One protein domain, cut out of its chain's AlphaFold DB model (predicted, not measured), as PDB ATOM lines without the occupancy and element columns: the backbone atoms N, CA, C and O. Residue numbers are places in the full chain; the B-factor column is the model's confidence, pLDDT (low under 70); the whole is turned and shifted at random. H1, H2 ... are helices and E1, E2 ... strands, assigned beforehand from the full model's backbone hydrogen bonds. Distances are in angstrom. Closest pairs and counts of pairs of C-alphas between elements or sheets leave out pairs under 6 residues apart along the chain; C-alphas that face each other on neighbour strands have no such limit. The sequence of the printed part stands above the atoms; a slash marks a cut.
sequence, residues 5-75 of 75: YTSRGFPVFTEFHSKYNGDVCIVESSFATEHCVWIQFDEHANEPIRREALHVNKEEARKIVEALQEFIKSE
ATOM      1  N   TYR A   5      -2.972  21.898  -3.205       89.56
ATOM      2  CA  TYR A   5      -4.164  22.374  -3.893       89.56
ATOM      3  C   TYR A   5      -5.214  22.820  -2.871       89.56
ATOM      4  O   TYR A   5      -5.253  22.331  -1.738       89.56
ATOM      5  N   THR A   6      -6.057  23.777  -3.248       86.44
ATOM      6  CA  THR A   6      -7.248  24.143  -2.468       86.44
ATOM      7  C   THR A   6      -8.299  23.027  -2.532       86.44
ATOM      8  O   THR A   6      -8.228  22.142  -3.385       86.44
ATOM      9  N   SER A   7      -9.331  23.082  -1.683       83.75
ATOM     10  CA  SER A   7     -10.461  22.130  -1.720       83.75
ATOM     11  C   SER A   7     -11.210  22.115  -3.058       83.75
ATOM     12  O   SER A   7     -11.867  21.133  -3.394       83.75
ATOM     13  N   ARG A   8     -11.094  23.196  -3.839       84.62
ATOM     14  CA  ARG A   8     -11.656  23.330  -5.187       84.62
ATOM     15  C   ARG A   8     -10.681  22.912  -6.297       84.62
ATOM     16  O   ARG A   8     -11.031  23.033  -7.464       84.62
ATOM     17  N   GLY A   9      -9.491  22.423  -5.945       87.06
ATOM     18  CA  GLY A   9      -8.493  21.918  -6.889       87.06
ATOM     19  C   GLY A   9      -7.555  22.975  -7.473       87.06
ATOM     20  O   GLY A   9      -6.835  22.667  -8.415       87.06
ATOM     21  N   PHE A  10      -7.530  24.202  -6.941       87.81
ATOM     22  CA  PHE A  10      -6.630  25.249  -7.446       87.81
ATOM     23  C   PHE A  10      -5.217  25.111  -6.866       87.81
ATOM     24  O   PHE A  10      -5.107  24.974  -5.642       87.81
ATOM     25  N   PRO A  11      -4.158  25.169  -7.693       89.75
ATOM     26  CA  PRO A  11      -2.772  25.179  -7.234       89.75
ATOM     27  C   PRO A  11      -2.478  26.309  -6.247       89.75
ATOM     28  O   PRO A  11      -2.852  27.459  -6.477       89.75
ATOM     29  N   VAL A  12      -1.762  25.981  -5.173       90.56
ATOM     30  CA  VAL A  12      -1.203  26.938  -4.211       90.56
ATOM     31  C   VAL A  12       0.313  26.922  -4.357       90.56
ATOM     32  O   VAL A  12       0.937  25.875  -4.191       90.56
ATOM     33  N   PHE A  13       0.906  28.070  -4.676       90.31
ATOM     34  CA  PHE A  13       2.348  28.205  -4.910       90.31
ATOM     35  C   PHE A  13       3.121  28.531  -3.634       90.31
ATOM     36  O   PHE A  13       4.231  28.048  -3.447       90.31
ATOM     37  N   THR A  14       2.527  29.316  -2.736       90.94
ATOM     38  CA  THR A  14       3.079  29.579  -1.404       90.94
ATOM     39  C   THR A  14       1.959  29.816  -0.409       90.94
ATOM     40  O   THR A  14       0.876  30.271  -0.785       90.94
ATOM     41  N   GLU A  15       2.243  29.507   0.849       90.19
ATOM     42  CA  GLU A  15       1.355  29.698   1.985       90.19
ATOM     43  C   GLU A  15       2.188  30.083   3.207       90.19
ATOM     44  O   GLU A  15       3.208  29.453   3.500       90.19
ATOM     45  N   PHE A  16       1.773  31.127   3.918       87.38
ATOM     46  CA  PHE A  16       2.386  31.496   5.187       87.38
ATOM     47  C   PHE A  16       1.396  32.207   6.104       87.38
ATOM     48  O   PHE A  16       0.533  32.959   5.657       87.38
ATOM     49  N   HIS A  17       1.588  32.019   7.405       84.81
ATOM     50  CA  HIS A  17       0.797  32.696   8.418       84.81
ATOM     51  C   HIS A  17       1.249  34.152   8.565       84.81
ATOM     52  O   HIS A  17       2.416  34.417   8.879       84.81
ATOM     53  N   SER A  18       0.338  35.095   8.343       76.56
ATOM     54  CA  SER A  18       0.570  36.508   8.622       76.56
ATOM     55  C   SER A  18       0.362  36.791  10.102       76.56
ATOM     56  O   SER A  18      -0.569  36.294  10.731       76.56
ATOM     57  N   LYS A  19       1.180  37.686  10.658       72.94
ATOM     58  CA  LYS A  19       0.979  38.190  12.027       72.94
ATOM     59  C   LYS A  19      -0.279  39.045  12.191       72.94
ATOM     60  O   LYS A  19      -0.652  39.329  13.326       72.94
ATOM     61  N   TYR A  20      -0.872  39.506  11.089       66.75
ATOM     62  CA  TYR A  20      -1.965  40.473  11.115       66.75
ATOM     63  C   TYR A  20      -3.321  39.882  10.764       66.75
ATOM     64  O   TYR A  20      -4.306  40.423  11.250       66.75
ATOM     65  N   ASN A  21      -3.400  38.840   9.926       63.03
ATOM     66  CA  ASN A  21      -4.701  38.286   9.549       63.03
ATOM     67  C   ASN A  21      -4.606  36.941   8.802       63.03
ATOM     68  O   ASN A  21      -4.708  36.891   7.578       63.03
ATOM     69  N   GLY A  22      -4.436  35.848   9.547       74.88
ATOM     70  CA  GLY A  22      -4.604  34.491   9.017       74.88
ATOM     71  C   GLY A  22      -3.549  34.060   7.997       74.88
ATOM     72  O   GLY A  22      -2.431  34.585   7.962       74.88
ATOM     73  N   ASP A  23      -3.906  33.066   7.188       83.19
ATOM     74  CA  ASP A  23      -2.995  32.470   6.214       83.19
ATOM     75  C   ASP A  23      -3.069  33.211   4.876       83.19
ATOM     76  O   ASP A  23      -4.140  33.414   4.299       83.19
ATOM     77  N   VAL A  24      -1.905  33.614   4.368       86.25
ATOM     78  CA  VAL A  24      -1.747  34.233   3.052       86.25
ATOM     79  C   VAL A  24      -1.331  33.156   2.067       86.25
ATOM     80  O   VAL A  24      -0.285  32.529   2.236       86.25
ATOM     81  N   CYS A  25      -2.124  32.974   1.018       88.88
ATOM     82  CA  CYS A  25      -1.888  32.000  -0.039       88.88
ATOM     83  C   CYS A  25      -1.743  32.700  -1.396       88.88
ATOM     84  O   CYS A  25      -2.537  33.575  -1.729       88.88
ATOM     85  N   ILE A  26      -0.783  32.280  -2.223       91.06
ATOM     86  CA  ILE A  26      -0.760  32.643  -3.652       91.06
ATOM     87  C   ILE A  26      -1.342  31.477  -4.438       91.06
ATOM     88  O   ILE A  26      -0.749  30.397  -4.480       91.06
ATOM     89  N   VAL A  27      -2.512  31.697  -5.030       91.25
ATOM     90  CA  VAL A  27      -3.351  30.651  -5.622       91.25
ATOM     91  C   VAL A  27      -3.568  30.950  -7.096       91.25
ATOM     92  O   VAL A  27      -3.743  32.108  -7.471       91.25
ATOM     93  N   GLU A  28      -3.586  29.927  -7.943       89.94
ATOM     94  CA  GLU A  28      -3.989  30.109  -9.338       89.94
ATOM     95  C   GLU A  28      -5.434  30.628  -9.426       89.94
ATOM     96  O   GLU A  28      -6.336  30.187  -8.702       89.94
ATOM     97  N   SER A  29      -5.652  31.606 -10.301       86.81
ATOM     98  CA  SER A  29      -6.955  32.218 -10.518       86.81
ATOM     99  C   SER A  29      -7.697  31.504 -11.638       86.81
ATOM    100  O   SER A  29      -7.283  31.530 -12.792       86.81
ATOM    101  N   SER A  30      -8.865  30.947 -11.320       76.56
ATOM    102  CA  SER A  30      -9.785  30.410 -12.331       76.56
ATOM    103  C   SER A  30     -10.674  31.471 -12.980       76.56
ATOM    104  O   SER A  30     -11.505  31.139 -13.820       76.56
ATOM    105  N   PHE A  31     -10.603  32.721 -12.514       71.50
ATOM    106  CA  PHE A  31     -11.470  33.813 -12.966       71.50
ATOM    107  C   PHE A  31     -10.845  34.663 -14.073       71.50
ATOM    108  O   PHE A  31     -11.529  35.519 -14.633       71.50
ATOM    109  N   ALA A  32      -9.567  34.456 -14.382       72.06
ATOM    110  CA  ALA A  32      -8.879  35.197 -15.424       72.06
ATOM    111  C   ALA A  32      -8.908  34.453 -16.761       72.06
ATOM    112  O   ALA A  32      -8.918  33.227 -16.820       72.06
ATOM    113  N   THR A  33      -8.909  35.222 -17.845       71.81
ATOM    114  CA  THR A  33      -8.768  34.723 -19.221       71.81
ATOM    115  C   THR A  33      -7.330  34.328 -19.569       71.81
ATOM    116  O   THR A  33      -7.090  33.800 -20.650       71.81
ATOM    117  N   GLU A  34      -6.386  34.592 -18.666       79.44
ATOM    118  CA  GLU A  34      -4.949  34.335 -18.788       79.44
ATOM    119  C   GLU A  34      -4.464  33.580 -17.541       79.44
ATOM    120  O   GLU A  34      -5.097  33.678 -16.484       79.44
ATOM    121  N   HIS A  35      -3.346  32.849 -17.643       82.81
ATOM    122  CA  HIS A  35      -2.713  32.215 -16.484       82.81
ATOM    123  C   HIS A  35      -2.247  33.292 -15.505       82.81
ATOM    124  O   HIS A  35      -1.258  33.988 -15.722       82.81
ATOM    125  N   CYS A  36      -2.979  33.450 -14.407       89.00
ATOM    126  CA  CYS A  36      -2.618  34.397 -13.369       89.00
ATOM    127  C   CYS A  36      -2.896  33.828 -11.984       89.00
ATOM    128  O   CYS A  36      -3.607  32.838 -11.803       89.00
ATOM    129  N   VAL A  37      -2.324  34.487 -10.983       90.00
ATOM    130  CA  VAL A  37      -2.513  34.150  -9.577       90.00
ATOM    131  C   VAL A  37      -3.233  35.276  -8.857       90.00
ATOM    132  O   VAL A  37      -3.137  36.445  -9.232       90.00
ATOM    133  N   TRP A  38      -3.933  34.930  -7.787       87.50
ATOM    134  CA  TRP A  38      -4.496  35.879  -6.838       87.50
ATOM    135  C   TRP A  38      -3.974  35.569  -5.435       87.50
ATOM    136  O   TRP A  38      -3.672  34.421  -5.099       87.50
ATOM    137  N   ILE A  39      -3.825  36.615  -4.624       85.69
ATOM    138  CA  ILE A  39      -3.388  36.490  -3.233       85.69
ATOM    139  C   ILE A  39      -4.646  36.317  -2.383       85.69
ATOM    140  O   ILE A  39      -5.421  37.258  -2.206       85.69
ATOM    141  N   GLN A  40      -4.862  35.094  -1.911       81.44
ATOM    142  CA  GLN A  40      -5.968  34.723  -1.044       81.44
ATOM    143  C   GLN A  40      -5.573  34.905   0.425       81.44
ATOM    144  O   GLN A  40      -4.457  34.581   0.825       81.44
ATOM    145  N   PHE A  41      -6.532  35.366   1.222       78.62
ATOM    146  CA  PHE A  41      -6.455  35.413   2.678       78.62
ATOM    147  C   PHE A  41      -7.479  34.439   3.232       78.62
ATOM    148  O   PHE A  41      -8.674  34.599   2.968       78.62
ATOM    149  N   ASP A  42      -7.021  33.424   3.952       69.81
ATOM    150  CA  ASP A  42      -7.906  32.554   4.717       69.81
ATOM    151  C   ASP A  42      -8.005  33.124   6.136       69.81
ATOM    152  O   ASP A  42      -7.124  32.945   6.982       69.81
ATOM    153  N   GLU A  43      -9.037  33.938   6.367       62.38
ATOM    154  CA  GLU A  43      -9.321  34.481   7.692       62.38
ATOM    155  C   GLU A  43      -9.894  33.370   8.581       62.38
ATOM    156  O   GLU A  43     -10.844  32.676   8.211       62.38
ATOM    157  N   HIS A  44      -9.386  33.242   9.809       55.66
ATOM    158  CA  HIS A  44     -10.025  32.421  10.835       55.66
ATOM    159  C   HIS A  44     -11.347  33.069  11.296       55.66
ATOM    160  O   HIS A  44     -11.390  33.726  12.327       55.66
ATOM    161  N   ALA A  45     -12.409  32.885  10.509       47.69
ATOM    162  CA  ALA A  45     -13.852  32.904  10.799       47.69
ATOM    163  C   ALA A  45     -14.506  33.986  11.703       47.69
ATOM    164  O   ALA A  45     -15.730  33.962  11.803       47.69
ATOM    165  N   ASN A  46     -13.801  34.923  12.345       47.16
ATOM    166  CA  ASN A  46     -14.378  35.691  13.461       47.16
ATOM    167  C   ASN A  46     -14.269  37.221  13.391       47.16
ATOM    168  O   ASN A  46     -14.782  37.866  14.304       47.16
ATOM    169  N   GLU A  47     -13.700  37.829  12.345       49.88
ATOM    170  CA  GLU A  47     -13.688  39.296  12.230       49.88
ATOM    171  C   GLU A  47     -14.294  39.818  10.919       49.88
ATOM    172  O   GLU A  47     -14.126  39.216   9.859       49.88
ATOM    173  N   PRO A  48     -15.047  40.935  10.966       47.41
ATOM    174  CA  PRO A  48     -15.654  41.529   9.788       47.41
ATOM    175  C   PRO A  48     -14.583  42.173   8.901       47.41
ATOM    176  O   PRO A  48     -14.164  43.305   9.128       47.41
ATOM    177  N   ILE A  49     -14.179  41.428   7.873       50.41
ATOM    178  CA  ILE A  49     -13.664  41.848   6.564       50.41
ATOM    179  C   ILE A  49     -13.373  43.361   6.456       50.41
ATOM    180  O   ILE A  49     -14.200  44.141   5.974       50.41
ATOM    181  N   ARG A  50     -12.152  43.784   6.798       47.59
ATOM    182  CA  ARG A  50     -11.563  45.005   6.219       47.59
ATOM    183  C   ARG A  50     -10.742  44.600   5.005       47.59
ATOM    184  O   ARG A  50      -9.529  44.452   5.056       47.59
ATOM    185  N   ARG A  51     -11.470  44.401   3.909       53.09
ATOM    186  CA  ARG A  51     -11.075  43.840   2.605       53.09
ATOM    187  C   ARG A  51      -9.932  44.540   1.855       53.09
ATOM    188  O   ARG A  51      -9.751  44.253   0.679       53.09
ATOM    189  N   GLU A  52      -9.219  45.497   2.441       54.62
ATOM    190  CA  GLU A  52      -8.637  46.569   1.621       54.62
ATOM    191  C   GLU A  52      -7.109  46.589   1.529       54.62
ATOM    192  O   GLU A  52      -6.596  47.187   0.586       54.62
ATOM    193  N   ALA A  53      -6.354  45.912   2.405       60.69
ATOM    194  CA  ALA A  53      -4.893  45.915   2.272       60.69
ATOM    195  C   ALA A  53      -4.184  44.688   2.866       60.69
ATOM    196  O   ALA A  53      -4.404  44.297   4.009       60.69
ATOM    197  N   LEU A  54      -3.241  44.147   2.088       72.75
ATOM    198  CA  LEU A  54      -2.228  43.195   2.540       72.75
ATOM    199  C   LEU A  54      -1.201  43.929   3.414       72.75
ATOM    200  O   LEU A  54      -0.311  44.610   2.903       72.75
ATOM    201  N   HIS A  55      -1.303  43.786   4.733       75.88
ATOM    202  CA  HIS A  55      -0.281  44.281   5.653       75.88
ATOM    203  C   HIS A  55       0.810  43.223   5.833       75.88
ATOM    204  O   HIS A  55       0.636  42.264   6.582       75.88
ATOM    205  N   VAL A  56       1.938  43.409   5.146       78.81
ATOM    206  CA  VAL A  56       3.094  42.504   5.223       78.81
ATOM    207  C   VAL A  56       4.346  43.209   5.708       78.81
ATOM    208  O   VAL A  56       4.644  44.346   5.344       78.81
ATOM    209  N   ASN A  57       5.115  42.506   6.530       86.44
ATOM    210  CA  ASN A  57       6.465  42.901   6.888       86.44
ATOM    211  C   ASN A  57       7.464  42.558   5.758       86.44
ATOM    212  O   ASN A  57       7.124  41.920   4.762       86.44
ATOM    213  N   LYS A  58       8.730  42.978   5.908       90.50
ATOM    214  CA  LYS A  58       9.775  42.779   4.881       90.50
ATOM    215  C   LYS A  58      10.021  41.309   4.522       90.50
ATOM    216  O   LYS A  58      10.394  41.021   3.389       90.50
ATOM    217  N   GLU A  59       9.885  40.399   5.480       90.62
ATOM    218  CA  GLU A  59      10.094  38.968   5.259       90.62
ATOM    219  C   GLU A  59       8.921  38.356   4.488       90.62
ATOM    220  O   GLU A  59       9.132  37.653   3.505       90.62
ATOM    221  N   GLU A  60       7.691  38.680   4.883       87.00
ATOM    222  CA  GLU A  60       6.465  38.245   4.203       87.00
ATOM    223  C   GLU A  60       6.406  38.779   2.762       87.00
ATOM    224  O   GLU A  60       6.123  38.029   1.830       87.00
ATOM    225  N   ALA A  61       6.780  40.046   2.548       88.69
ATOM    226  CA  ALA A  61       6.886  40.627   1.210       88.69
ATOM    227  C   ALA A  61       7.902  39.880   0.327       88.69
ATOM    228  O   ALA A  61       7.650  39.666  -0.858       88.69
ATOM    229  N   ARG A  62       9.035  39.442   0.897       92.44
ATOM    230  CA  ARG A  62      10.030  38.649   0.162       92.44
ATOM    231  C   ARG A  62       9.454  37.304  -0.282       92.44
ATOM    232  O   ARG A  62       9.603  36.962  -1.449       92.44
ATOM    233  N   LYS A  63       8.743  36.601   0.608       89.00
ATOM    234  CA  LYS A  63       8.090  35.314   0.297       89.00
ATOM    235  C   LYS A  63       7.087  35.447  -0.850       89.00
ATOM    236  O   LYS A  63       7.036  34.588  -1.725       89.00
ATOM    237  N   ILE A  64       6.327  36.544  -0.877       89.81
ATOM    238  CA  ILE A  64       5.394  36.838  -1.974       89.81
ATOM    239  C   ILE A  64       6.148  37.014  -3.294       89.81
ATOM    240  O   ILE A  64       5.787  36.398  -4.293       89.81
ATOM    241  N   VAL A  65       7.202  37.833  -3.306       91.69
ATOM    242  CA  VAL A  65       7.993  38.090  -4.521       91.69
ATOM    243  C   VAL A  65       8.639  36.810  -5.052       91.69
ATOM    244  O   VAL A  65       8.575  36.564  -6.253       91.69
ATOM    245  N   GLU A  66       9.227  35.989  -4.183       91.38
ATOM    246  CA  GLU A  66       9.845  34.712  -4.565       91.38
ATOM    247  C   GLU A  66       8.827  33.774  -5.225       91.38
ATOM    248  O   GLU A  66       9.076  33.252  -6.310       91.38
ATOM    249  N   ALA A  67       7.639  33.637  -4.636       88.69
ATOM    250  CA  ALA A  67       6.582  32.798  -5.190       88.69
ATOM    251  C   ALA A  67       6.046  33.314  -6.538       88.69
ATOM    252  O   ALA A  67       5.804  32.520  -7.447       88.69
ATOM    253  N   LEU A  68       5.914  34.634  -6.712       90.31
ATOM    254  CA  LEU A  68       5.553  35.226  -8.006       90.31
ATOM    255  C   LEU A  68       6.639  34.987  -9.065       90.31
ATOM    256  O   LEU A  68       6.326  34.683 -10.213       90.31
ATOM    257  N   GLN A  69       7.916  35.084  -8.690       91.38
ATOM    258  CA  GLN A  69       9.028  34.775  -9.592       91.38
ATOM    259  C   GLN A  69       9.050  33.299  -9.998       91.38
ATOM    260  O   GLN A  69       9.378  32.996 -11.142       91.38
ATOM    261  N   GLU A  70       8.730  32.379  -9.087       87.69
ATOM    262  CA  GLU A  70       8.605  30.957  -9.417       87.69
ATOM    263  C   GLU A  70       7.438  30.676 -10.362       87.69
ATOM    264  O   GLU A  70       7.607  29.893 -11.293       87.69
ATOM    265  N   PHE A  71       6.289  31.327 -10.155       87.50
ATOM    266  CA  PHE A  71       5.136  31.220 -11.051       87.50
ATOM    267  C   PHE A  71       5.504  31.638 -12.482       87.50
ATOM    268  O   PHE A  71       5.329  30.853 -13.409       87.50
ATOM    269  N   ILE A  72       6.130  32.809 -12.643       88.19
ATOM    270  CA  ILE A  72       6.571  33.330 -13.951       88.19
ATOM    271  C   ILE A  72       7.556  32.379 -14.651       88.19
ATOM    272  O   ILE A  72       7.545  32.257 -15.867       88.19
ATOM    273  N   LYS A  73       8.432  31.702 -13.898       86.94
ATOM    274  CA  LYS A  73       9.410  30.753 -14.461       86.94
ATOM    275  C   LYS A  73       8.814  29.399 -14.842       86.94
ATOM    276  O   LYS A  73       9.524  28.596 -15.439       86.94
ATOM    277  N   SER A  74       7.597  29.097 -14.394       75.06
ATOM    278  CA  SER A  74       6.949  27.808 -14.658       75.06
ATOM    279  C   SER A  74       6.220  27.743 -16.004       75.06
ATOM    280  O   SER A  74       5.733  26.667 -16.349       75.06
ATOM    281  N   GLU A  75       6.188  28.857 -16.744       62.78
ATOM    282  CA  GLU A  75       5.708  28.969 -18.130       62.78
ATOM    283  C   GLU A  75       6.772  28.604 -19.179       62.78
ATOM    284  O   GLU A  75       7.976  28.880 -18.954       62.78
TER     285      GLU A  75
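This is residues 5 to 75 of the 75 residues of an uncharacterized protein of Paenibacillus sp. HJL G12 (UniProt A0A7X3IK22). A small twisted sheet of three antiparallel strands has one helix, H1, along one face, over E1 and E2, as two layers: a helix on one face of a sheet. A long loop, residues 43 to 57, leads from E3 round to H1. The printed part has 71 residues, with E1, E2, E3 and H1 in chain order, and the sheet runs E1, E2, E3. The class is mixed, helices and strands, with under half of the residues, 35, in named elements; the whole is compact, with a radius of gyration of the C-alphas of 12.6 A and spans of 36 by 28 by 20 A.

Start at the sheet, where E1, residues 11 to 17, E2, residues 23 to 28, and E3, residues 37 to 42, form a meander, each strand the antiparallel neighbour of the one before. In the hairpin of E1 and E2, look for N 13 and O 26, 2.9 A apart, and N 24 and O 16, 2.8 A. In the hairpin of E2 and E3, find N 25 and O 40 at 2.8 A. The sheet is strongly twisted, but only just, with C-alphas up to 4.4 A off its best plane. H1, residues 58 to 73, is on the sheet at a height of 9.7 A and runs along the strands, at 6 degrees to E1 on the local plane. The closest C-alphas of E1 and H1 are those of Thr 14 and Ala 67, 6.1 A apart. In H1 every O i to N i+4 pair is within hydrogen-bond range.

Find C-alpha 11 at (-2.772, 25.179, -7.234); from there E1 runs 17.7 A to C-alpha 17. E2 measures 15.8 A and E3 15.4 A. H1 runs 22.8 A from C-alpha 58 at (9.775, 42.779, 4.881) to C-alpha 73 at (9.410, 30.753, -14.461).

The C-alphas farthest apart are those of Asn 46 and Glu 75, at 38.0 A. The printed part has no cut. The link E3 to H1 is long. Look for pLDDT under 70 at residues 20 to 21, 42 to 53 and 75.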